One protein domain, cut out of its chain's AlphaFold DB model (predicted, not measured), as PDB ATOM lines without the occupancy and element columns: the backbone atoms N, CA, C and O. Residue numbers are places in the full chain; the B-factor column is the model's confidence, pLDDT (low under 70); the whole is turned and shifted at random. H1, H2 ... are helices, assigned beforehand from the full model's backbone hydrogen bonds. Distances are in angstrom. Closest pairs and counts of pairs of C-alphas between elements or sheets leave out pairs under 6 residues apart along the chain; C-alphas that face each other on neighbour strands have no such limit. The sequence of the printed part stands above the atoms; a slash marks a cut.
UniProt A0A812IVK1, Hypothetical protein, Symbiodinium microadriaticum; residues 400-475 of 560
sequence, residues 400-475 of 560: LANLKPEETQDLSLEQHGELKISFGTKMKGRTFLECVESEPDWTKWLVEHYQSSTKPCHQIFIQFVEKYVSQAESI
ATOM      1  N   LEU A 400      31.483 -34.989 -19.249       54.75
ATOM      2  CA  LEU A 400      31.895 -33.604 -18.994       54.75
ATOM      3  C   LEU A 400      33.407 -33.355 -19.054       54.75
ATOM      4  O   LEU A 400      33.828 -32.200 -19.044       54.75
ATOM      5  N   ALA A 401      34.247 -34.391 -19.098       54.59
ATOM      6  CA  ALA A 401      35.686 -34.219 -18.886       54.59
ATOM      7  C   ALA A 401      36.419 -33.473 -20.023       54.59
ATOM      8  O   ALA A 401      37.572 -33.098 -19.832       54.59
ATOM      9  N   ASN A 402      35.778 -33.244 -21.178       51.50
ATOM     10  CA  ASN A 402      36.365 -32.524 -22.320       51.50
ATOM     11  C   ASN A 402      35.376 -31.619 -23.093       51.50
ATOM     12  O   ASN A 402      35.680 -31.230 -24.218       51.50
ATOM     13  N   LEU A 403      34.205 -31.287 -22.536       56.31
ATOM     14  CA  LEU A 403      33.241 -30.405 -23.210       56.31
ATOM     15  C   LEU A 403      33.615 -28.933 -22.993       56.31
ATOM     16  O   LEU A 403      33.819 -28.488 -21.861       56.31
ATOM     17  N   LYS A 404      33.710 -28.177 -24.090       58.41
ATOM     18  CA  LYS A 404      33.772 -26.712 -24.047       58.41
ATOM     19  C   LYS A 404      32.358 -26.170 -23.778       58.41
ATOM     20  O   LYS A 404      31.403 -26.762 -24.273       58.41
ATOM     21  N   PRO A 405      32.209 -25.039 -23.067       57.69
ATOM     22  CA  PRO A 405      30.902 -24.458 -22.718       57.69
ATOM     23  C   PRO A 405      30.072 -23.981 -23.928       57.69
ATOM     24  O   PRO A 405      28.932 -23.561 -23.758       57.69
ATOM     25  N   GLU A 406      30.650 -23.998 -25.133       58.62
ATOM     26  CA  GLU A 406      29.999 -23.614 -26.393       58.62
ATOM     27  C   GLU A 406      29.196 -24.774 -27.009       58.62
ATOM     28  O   GLU A 406      28.134 -24.545 -27.568       58.62
ATOM     29  N   GLU A 407      29.636 -26.029 -26.840       58.94
ATOM     30  CA  GLU A 407      28.946 -27.218 -27.383       58.94
ATOM     31  C   GLU A 407      27.741 -27.640 -26.527       58.94
ATOM     32  O   GLU A 407      26.898 -28.421 -26.961       58.94
ATOM     33  N   THR A 408      27.649 -27.135 -25.294       57.88
ATOM     34  CA  THR A 408      26.546 -27.432 -24.375       57.88
ATOM     35  C   THR A 408      25.351 -26.504 -24.565       57.88
ATOM     36  O   THR A 408      24.262 -26.814 -24.108       57.88
ATOM     37  N   GLN A 409      25.480 -25.393 -25.288       60.66
ATOM     38  CA  GLN A 409      24.354 -24.469 -25.471       60.66
ATOM     39  C   GLN A 409      23.193 -25.096 -26.262       60.66
ATOM     40  O   GLN A 409      22.037 -24.795 -25.960       60.66
ATOM     41  N   ASP A 410      23.479 -26.054 -27.146       58.00
ATOM     42  CA  ASP A 410      22.486 -26.706 -28.014       58.00
ATOM     43  C   ASP A 410      21.882 -28.000 -27.433       58.00
ATOM     44  O   ASP A 410      20.952 -28.570 -28.004       58.00
ATOM     45  N   LEU A 411      22.384 -28.486 -26.292       66.69
ATOM     46  CA  LEU A 411      21.863 -29.696 -25.644       66.69
ATOM     47  C   LEU A 411      20.491 -29.409 -24.992       66.69
ATOM     48  O   LEU A 411      20.280 -28.345 -24.387       66.69
ATOM     49  N   SER A 412      19.560 -30.366 -25.091       73.25
ATOM     50  CA  SER A 412      18.224 -30.248 -24.487       73.25
ATOM     51  C   SER A 412      18.310 -30.194 -22.954       73.25
ATOM     52  O   SER A 412      19.324 -30.581 -22.363       73.25
ATOM     53  N   LEU A 413      17.264 -29.686 -22.292       74.81
ATOM     54  CA  LEU A 413      17.243 -29.584 -20.827       74.81
ATOM     55  C   LEU A 413      17.377 -30.964 -20.160       74.81
ATOM     56  O   LEU A 413      18.113 -31.106 -19.189       74.81
ATOM     57  N   GLU A 414      16.738 -31.983 -20.732       75.50
ATOM     58  CA  GLU A 414      16.801 -33.372 -20.258       75.50
ATOM     59  C   GLU A 414      18.226 -33.937 -20.351       75.50
ATOM     60  O   GLU A 414      18.753 -34.480 -19.381       75.50
ATOM     61  N   GLN A 415      18.910 -33.705 -21.477       75.94
ATOM     62  CA  GLN A 415      20.290 -34.152 -21.683       75.94
ATOM     63  C   GLN A 415      21.290 -33.448 -20.757       75.94
ATOM     64  O   GLN A 415      22.281 -34.050 -20.345       75.94
ATOM     65  N   HIS A 416      21.044 -32.182 -20.405       74.31
ATOM     66  CA  HIS A 416      21.835 -31.497 -19.378       74.31
ATOM     67  C   HIS A 416      21.539 -32.015 -17.975       74.31
ATOM     68  O   HIS A 416      22.460 -32.117 -17.166       74.31
ATOM     69  N   GLY A 417      20.275 -32.334 -17.692       78.00
ATOM     70  CA  GLY A 417      19.830 -32.842 -16.400       78.00
ATOM     71  C   GLY A 417      20.510 -34.153 -16.014       78.00
ATOM     72  O   GLY A 417      20.806 -34.349 -14.838       78.00
ATOM     73  N   GLU A 418      20.830 -35.008 -16.993       82.62
ATOM     74  CA  GLU A 418      21.531 -36.289 -16.809       82.62
ATOM     75  C   GLU A 418      23.034 -36.156 -16.507       82.62
ATOM     76  O   GLU A 418      23.671 -37.109 -16.038       82.62
ATOM     77  N   LEU A 419      23.632 -34.985 -16.753       79.88
ATOM     78  CA  LEU A 419      25.049 -34.763 -16.492       79.88
ATOM     79  C   LEU A 419      25.341 -34.810 -14.990       79.88
ATOM     80  O   LEU A 419      24.576 -34.316 -14.165       79.88
ATOM     81  N   LYS A 420      26.478 -35.411 -14.627       83.69
ATOM     82  CA  LYS A 420      26.880 -35.586 -13.226       83.69
ATOM     83  C   LYS A 420      27.845 -34.507 -12.765       83.69
ATOM     84  O   LYS A 420      28.810 -34.173 -13.454       83.69
ATOM     85  N   ILE A 421      27.650 -34.034 -11.539       84.81
ATOM     86  CA  ILE A 421      28.540 -33.072 -10.892       84.81
ATOM     87  C   ILE A 421      29.890 -33.739 -10.615       84.81
ATOM     88  O   ILE A 421      30.004 -34.667  -9.813       84.81
ATOM     89  N   SER A 422      30.939 -33.249 -11.271       75.06
ATOM     90  CA  SER A 422      32.311 -33.754 -11.128       75.06
ATOM     91  C   SER A 422      33.158 -32.962 -10.119       75.06
ATOM     92  O   SER A 422      34.277 -33.374  -9.799       75.06
ATOM     93  N   PHE A 423      32.630 -31.854  -9.585       76.31
ATOM     94  CA  PHE A 423      33.316 -30.920  -8.686       76.31
ATOM     95  C   PHE A 423      32.652 -30.820  -7.300       76.31
ATOM     96  O   PHE A 423      31.504 -31.198  -7.099       76.31
ATOM     97  N   GLY A 424      33.400 -30.307  -6.319       73.25
ATOM     98  CA  GLY A 424      32.962 -30.270  -4.920       73.25
ATOM     99  C   GLY A 424      33.027 -31.639  -4.228       73.25
ATOM    100  O   GLY A 424      33.251 -32.670  -4.857       73.25
ATOM    101  N   THR A 425      32.897 -31.653  -2.900       68.88
ATOM    102  CA  THR A 425      32.913 -32.888  -2.091       68.88
ATOM    103  C   THR A 425      31.516 -33.358  -1.703       68.88
ATOM    104  O   THR A 425      31.298 -34.558  -1.588       68.88
ATOM    105  N   LYS A 426      30.575 -32.424  -1.517       73.00
ATOM    106  CA  LYS A 426      29.211 -32.723  -1.060       73.00
ATOM    107  C   LYS A 426      28.309 -33.287  -2.163       73.00
ATOM    108  O   LYS A 426      27.573 -34.226  -1.900       73.00
ATOM    109  N   MET A 427      28.407 -32.751  -3.382       74.00
ATOM    110  CA  MET A 427      27.472 -33.056  -4.481       74.00
ATOM    111  C   MET A 427      28.087 -33.898  -5.606       74.00
ATOM    112  O   MET A 427      27.476 -34.086  -6.652       74.00
ATOM    113  N   LYS A 428      29.299 -34.429  -5.406       78.38
ATOM    114  CA  LYS A 428      30.012 -35.188  -6.438       78.38
ATOM    115  C   LYS A 428      29.261 -36.473  -6.794       78.38
ATOM    116  O   LYS A 428      29.026 -37.311  -5.930       78.38
ATOM    117  N   GLY A 429      28.970 -36.655  -8.079       76.38
ATOM    118  CA  GLY A 429      28.351 -37.861  -8.631       76.38
ATOM    119  C   GLY A 429      26.824 -37.833  -8.734       76.38
ATOM    120  O   GLY A 429      26.285 -38.739  -9.370       76.38
ATOM    121  N   ARG A 430      26.146 -36.815  -8.180       83.25
ATOM    122  CA  ARG A 430      24.707 -36.580  -8.408       83.25
ATOM    123  C   ARG A 430      24.466 -35.966  -9.781       83.25
ATOM    124  O   ARG A 430      25.365 -35.310 -10.321       83.25
ATOM    125  N   THR A 431      23.282 -36.191 -10.344       88.19
ATOM    126  CA  THR A 431      22.881 -35.554 -11.603       88.19
ATOM    127  C   THR A 431      22.537 -34.081 -11.371       88.19
ATOM    128  O   THR A 431      22.295 -33.653 -10.240       88.19
ATOM    129  N   PHE A 432      22.564 -33.276 -12.429       87.81
ATOM    130  CA  PHE A 432      22.265 -31.850 -12.331       87.81
ATOM    131  C   PHE A 432      20.812 -31.613 -11.919       87.81
ATOM    132  O   PHE A 432      20.572 -30.794 -11.036       87.81
ATOM    133  N   LEU A 433      19.869 -32.375 -12.483       86.62
ATOM    134  CA  LEU A 433      18.449 -32.275 -12.139       86.62
ATOM    135  C   LEU A 433      18.191 -32.641 -10.668       86.62
ATOM    136  O   LEU A 433      17.612 -31.851  -9.928       86.62
ATOM    137  N   GLU A 434      18.719 -33.785 -10.218       86.38
ATOM    138  CA  GLU A 434      18.587 -34.233  -8.825       86.38
ATOM    139  C   GLU A 434      19.166 -33.194  -7.858       86.38
ATOM    140  O   GLU A 434      18.620 -32.959  -6.782       86.38
ATOM    141  N   CYS A 435      20.266 -32.540  -8.232       85.69
ATOM    142  CA  CYS A 435      20.892 -31.513  -7.410       85.69
ATOM    143  C   CYS A 435      20.036 -30.245  -7.268       85.69
ATOM    144  O   CYS A 435      19.975 -29.691  -6.172       85.69
ATOM    145  N   VAL A 436      19.400 -29.785  -8.350       86.62
ATOM    146  CA  VAL A 436      18.565 -28.573  -8.336       86.62
ATOM    147  C   VAL A 436      17.276 -28.796  -7.541       86.62
ATOM    148  O   VAL A 436      16.864 -27.907  -6.801       86.62
ATOM    149  N   GLU A 437      16.681 -29.987  -7.629       86.50
ATOM    150  CA  GLU A 437      15.451 -30.329  -6.900       86.50
ATOM    151  C   GLU A 437      15.694 -30.659  -5.420       86.50
ATOM    152  O   GLU A 437      14.906 -30.266  -4.562       86.50
ATOM    153  N   SER A 438      16.774 -31.384  -5.101       86.88
ATOM    154  CA  SER A 438      17.031 -31.842  -3.725       86.88
ATOM    155  C   SER A 438      17.692 -30.794  -2.830       86.88
ATOM    156  O   SER A 438      17.444 -30.792  -1.628       86.88
ATOM    157  N   GLU A 439      18.539 -29.919  -3.385       87.00
ATOM    158  CA  GLU A 439      19.373 -28.985  -2.612       87.00
ATOM    159  C   GLU A 439      19.354 -27.568  -3.230       87.00
ATOM    160  O   GLU A 439      20.343 -27.113  -3.830       87.00
ATOM    161  N   PRO A 440      18.240 -26.824  -3.077       86.25
ATOM    162  CA  PRO A 440      18.102 -25.477  -3.635       86.25
ATOM    163  C   PRO A 440      19.077 -24.472  -2.999       86.25
ATOM    164  O   PRO A 440      19.621 -23.616  -3.698       86.25
ATOM    165  N   ASP A 441      19.383 -24.614  -1.705       86.56
ATOM    166  CA  ASP A 441      20.310 -23.730  -0.983       86.56
ATOM    167  C   ASP A 441      21.745 -23.830  -1.514       86.56
ATOM    168  O   ASP A 441      22.448 -22.828  -1.665       86.56
ATOM    169  N   TRP A 442      22.187 -25.050  -1.835       87.56
ATOM    170  CA  TRP A 442      23.508 -25.273  -2.414       87.56
ATOM    171  C   TRP A 442      23.589 -24.743  -3.846       87.56
ATOM    172  O   TRP A 442      24.588 -24.121  -4.212       87.56
ATOM    173  N   THR A 443      22.531 -24.951  -4.633       87.31
ATOM    174  CA  THR A 443      22.426 -24.451  -6.009       87.31
ATOM    175  C   THR A 443      22.485 -22.924  -6.035       87.31
ATOM    176  O   THR A 443      23.296 -22.354  -6.766       87.31
ATOM    177  N   LYS A 444      21.720 -22.254  -5.162       89.31
ATOM    178  CA  LYS A 444      21.750 -20.797  -4.986       89.31
ATOM    179  C   LYS A 444      23.141 -20.296  -4.594       89.31
ATOM    180  O   LYS A 444      23.682 -19.409  -5.250       89.31
ATOM    181  N   TRP A 445      23.752 -20.904  -3.574       91.25
ATOM    182  CA  TRP A 445      25.104 -20.549  -3.141       91.25
ATOM    183  C   TRP A 445      26.121 -20.674  -4.280       91.25
ATOM    184  O   TRP A 445      26.963 -19.791  -4.459       91.25
ATOM    185  N   LEU A 446      26.046 -21.752  -5.068       87.94
ATOM    186  CA  LEU A 446      26.974 -21.991  -6.163       87.94
ATOM    187  C   LEU A 446      26.833 -20.942  -7.273       87.94
ATOM    188  O   LEU A 446      27.848 -20.418  -7.727       87.94
ATOM    189  N   VAL A 447      25.604 -20.617  -7.681       88.56
ATOM    190  CA  VAL A 447      25.346 -19.584  -8.696       88.56
ATOM    191  C   VAL A 447      25.885 -18.229  -8.229       88.56
ATOM    192  O   VAL A 447      26.620 -17.586  -8.971       88.56
ATOM    193  N   GLU A 448      25.634 -17.837  -6.976       88.25
ATOM    194  CA  GLU A 448      26.103 -16.557  -6.418       88.25
ATOM    195  C   GLU A 448      27.637 -16.475  -6.295       88.25
ATOM    196  O   GLU A 448      28.235 -15.436  -6.572       88.25
ATOM    197  N   HIS A 449      28.300 -17.564  -5.892       86.56
ATOM    198  CA  HIS A 449      29.739 -17.552  -5.592       86.56
ATOM    199  C   HIS A 449      30.624 -17.918  -6.790       86.56
ATOM    200  O   HIS A 449      31.820 -17.615  -6.781       86.56
ATOM    201  N   TYR A 450      30.070 -18.570  -7.817       86.38
ATOM    202  CA  TYR A 450      30.812 -19.031  -8.993       86.38
ATOM    203  C   TYR A 450      30.326 -18.433 -10.319       86.38
ATOM    204  O   TYR A 450      30.812 -18.864 -11.365       86.38
ATOM    205  N   GLN A 451      29.484 -17.393 -10.298       82.00
ATOM    206  CA  GLN A 451      29.076 -16.629 -11.488       82.00
ATOM    207  C   GLN A 451      30.268 -16.158 -12.343       82.00
ATOM    208  O   GLN A 451      30.215 -16.184 -13.568       82.00
ATOM    209  N   SER A 452      31.371 -15.747 -11.707       81.06
ATOM    210  CA  SER A 452      32.590 -15.270 -12.381       81.06
ATOM    211  C   SER A 452      33.628 -16.371 -12.637       81.06
ATOM    212  O   SER A 452      34.766 -16.092 -13.024       81.06
ATOM    213  N   SER A 453      33.281 -17.638 -12.397       85.25
ATOM    214  CA  SER A 453      34.229 -18.742 -12.509       85.25
ATOM    215  C   SER A 453      34.555 -19.063 -13.969       85.25
ATOM    216  O   SER A 453      33.675 -19.274 -14.798       85.25
ATOM    217  N   THR A 454      35.846 -19.182 -14.279       79.94
ATOM    218  CA  THR A 454      36.359 -19.549 -15.613       79.94
ATOM    219  C   THR A 454      36.417 -21.060 -15.851       79.94
ATOM    220  O   THR A 454      36.885 -21.514 -16.894       79.94
ATOM    221  N   LYS A 455      35.987 -21.868 -14.872       82.06
ATOM    222  CA  LYS A 455      36.017 -23.329 -14.982       82.06
ATOM    223  C   LYS A 455      34.814 -23.814 -15.799       82.06
ATOM    224  O   LYS A 455      33.683 -23.515 -15.411       82.06
ATOM    225  N   PRO A 456      35.023 -24.641 -16.842       78.75
ATOM    226  CA  PRO A 456      33.941 -25.089 -17.722       78.75
ATOM    227  C   PRO A 456      32.870 -25.874 -16.958       78.75
ATOM    228  O   PRO A 456      31.685 -25.704 -17.198       78.75
ATOM    229  N   CYS A 457      33.264 -26.660 -15.954       81.19
ATOM    230  CA  CYS A 457      32.328 -27.430 -15.137       81.19
ATOM    231  C   CYS A 457      31.332 -26.566 -14.345       81.19
ATOM    232  O   CYS A 457      30.190 -26.978 -14.172       81.19
ATOM    233  N   HIS A 458      31.738 -25.380 -13.879       84.38
ATOM    234  CA  HIS A 458      30.833 -24.465 -13.179       84.38
ATOM    235  C   HIS A 458      29.926 -23.731 -14.170       84.38
ATOM    236  O   HIS A 458      28.734 -23.612 -13.923       84.38
ATOM    237  N   GLN A 459      30.474 -23.307 -15.312       84.00
ATOM    238  CA  GLN A 459      29.721 -22.607 -16.356       84.00
ATOM    239  C   GLN A 459      28.611 -23.478 -16.952       84.00
ATOM    240  O   GLN A 459      27.493 -23.007 -17.102       84.00
ATOM    241  N   ILE A 460      28.889 -24.757 -17.221       83.81
ATOM    242  CA  ILE A 460      27.892 -25.692 -17.766       83.81
ATOM    243  C   ILE A 460      26.759 -25.938 -16.755       83.81
ATOM    244  O   ILE A 460      25.596 -26.018 -17.137       83.81
ATOM    245  N   PHE A 461      27.077 -26.020 -15.458       86.44
ATOM    246  CA  PHE A 461      26.053 -26.153 -14.420       86.44
ATOM    247  C   PHE A 461      25.205 -24.879 -14.281       86.44
ATOM    248  O   PHE A 461      23.987 -24.967 -14.193       86.44
ATOM    249  N   ILE A 462      25.823 -23.694 -14.319       88.94
ATOM    250  CA  ILE A 462      25.099 -22.414 -14.264       88.94
ATOM    251  C   ILE A 462      24.180 -22.253 -15.488       88.94
ATOM    252  O   ILE A 462      23.011 -21.927 -15.315       88.94
ATOM    253  N   GLN A 463      24.651 -22.591 -16.695       85.19
ATOM    254  CA  GLN A 463      23.825 -22.601 -17.913       85.19
ATOM    255  C   GLN A 463      22.610 -23.537 -17.797       85.19
ATOM    256  O   GLN A 463      21.526 -23.211 -18.277       85.19
ATOM    257  N   PHE A 464      22.769 -24.702 -17.158       88.12
ATOM    258  CA  PHE A 464      21.644 -25.600 -16.889       88.12
ATOM    259  C   PHE A 464      20.622 -24.959 -15.946       88.12
ATOM    260  O   PHE A 464      19.429 -24.997 -16.236       88.12
ATOM    261  N   VAL A 465      21.078 -24.334 -14.856       89.25
ATOM    262  CA  VAL A 465      20.197 -23.652 -13.896       89.25
ATOM    263  C   VAL A 465      19.448 -22.491 -14.561       89.25
ATOM    264  O   VAL A 465      18.248 -22.350 -14.352       89.25
ATOM    265  N   GLU A 466      20.101 -21.709 -15.424       89.25
ATOM    266  CA  GLU A 466      19.457 -20.629 -16.192       89.25
ATOM    267  C   GLU A 466      18.348 -21.151 -17.120       89.25
ATOM    268  O   GLU A 466      17.250 -20.588 -17.157       89.25
ATOM    269  N   LYS A 467      18.600 -22.257 -17.837       87.19
ATOM    270  CA  LYS A 467      17.593 -22.913 -18.690       87.19
ATOM    271  C   LYS A 467      16.440 -23.498 -17.872       87.19
ATOM    272  O   LYS A 467      15.288 -23.377 -18.280       87.19
ATOM    273  N   TYR A 468      16.746 -24.110 -16.729       88.81
ATOM    274  CA  TYR A 468      15.757 -24.692 -15.823       88.81
ATOM    275  C   TYR A 468      14.810 -23.620 -15.263       88.81
ATOM    276  O   TYR A 468      13.594 -23.776 -15.323       88.81
ATOM    277  N   VAL A 469      15.358 -22.489 -14.802       90.25
ATOM    278  CA  VAL A 469      14.566 -21.350 -14.311       90.25
ATOM    279  C   VAL A 469      13.736 -20.731 -15.436       90.25
ATOM    280  O   VAL A 469      12.546 -20.512 -15.249       90.25
ATOM    281  N   SER A 470      14.312 -20.542 -16.628       89.00
ATOM    282  CA  SER A 470      13.576 -20.005 -17.786       89.00
ATOM    283  C   SER A 470      12.377 -20.883 -18.180       89.00
ATOM    284  O   SER A 470      11.316 -20.367 -18.534       89.00
ATOM    285  N   GLN A 471      12.517 -22.213 -18.103       86.69
ATOM    286  CA  GLN A 471      11.407 -23.134 -18.356       86.69
ATOM    287  C   GLN A 471      10.345 -23.051 -17.253       86.69
ATOM    288  O   GLN A 471       9.156 -22.966 -17.565       86.69
ATOM    289  N   ALA A 472      10.750 -23.024 -15.982       84.81
ATOM    290  CA  ALA A 472       9.823 -22.874 -14.863       84.81
ATOM    291  C   ALA A 472       9.020 -21.563 -14.963       84.81
ATOM    292  O   ALA A 472       7.798 -21.583 -14.831       84.81
ATOM    293  N   GLU A 473       9.670 -20.447 -15.306       87.38
ATOM    294  CA  GLU A 473       9.014 -19.153 -15.528       87.38
ATOM    295  C   GLU A 473       8.032 -19.187 -16.709       87.38
ATOM    296  O   GLU A 473       6.957 -18.592 -16.629       87.38
ATOM    297  N   SER A 474       8.353 -19.908 -17.792       83.81
ATOM    298  CA  SER A 474       7.433 -20.075 -18.927       83.81
ATOM    299  C   SER A 474       6.181 -20.877 -18.554       83.81
ATOM    300  O   SER A 474       5.074 -20.466 -18.897       83.81
ATOM    301  N   ILE A 475       6.337 -21.950 -17.771       81.31
ATOM    302  CA  ILE A 475       5.229 -22.773 -17.267       81.31
ATOM    303  C   ILE A 475       4.371 -21.961 -16.292       81.31
ATOM    304  O   ILE A 475       3.145 -22.011 -16.342       81.31
TER     305      ILE A 475
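AT A GLANCE: This is residues 400 to 475 of the 560 residues of the protein "Hypothetical protein" of Symbiodinium microadriaticum (UniProt A0A812IVK1). One long helix, H4, makes the longest axis, and three shorter helices, H1, H2 and H3, lie round part of it in an open arc; loops of 13 and 14 residues, 400 to 412 and 418 to 431, come before and after H1. The printed part has 76 residues with four named helices in the order H1, H2, H3, H4 and no named strand, and its class is all helix. It is compact, with a radius of gyration of the C-alphas of 11.6 A and spans of 32 by 28 by 23 A.

HOW THE PARTS SIT: Begin at H4, residues 456 to 475. With residues 464 to 468 alone it touches H1, residues 413 to 417; the closest C-alphas, of His 416 and Phe 464, are 6.4 A apart. With residues 461 to 465 alone it only just touches H2, residues 432 to 438, with 3 pairs of C-alphas within 8 A; the closest, Phe 432 and Phe 461, are 7.2 A apart, at a steep tilt of 61 degrees, the same way. H3, residues 440 to 450, is close to H4 but not clearly touching: the closest C-alphas, of Val 447 and Ile 462, are 6.3 A apart, at a steep tilt of 52 degrees, opposite ways. H1 touches H2, with C-alphas 417 and 433 closest at 4.5 A, while H1 and H3 are apart. Every O i to N i+4 pair is within hydrogen-bond range in H1, H2 and H3, and 15 of 16 in H4.

IN THESE COORDINATES: Find C-alpha 456 at (33.941, -25.089, -17.722); from there H4 runs 28.8 A to C-alpha 475 at (5.229, -22.773, -17.267). H3 starts at C-alpha 440, (18.102, -25.477, -3.635), and measures 15.2 A; H2 measures 10.1 A and H1 6.1 A.

THE WHOLE: Look at Thr 425 and Ile 475 for the two C-alphas farthest apart, 33.2 A. The printed part has no cut. H1 to H2 is a long link; H2 to H3 and H3 to H4 are tight. Mean pLDDT of the printed part is 79.4, with residues 400 to 411 and residue 425 under 70.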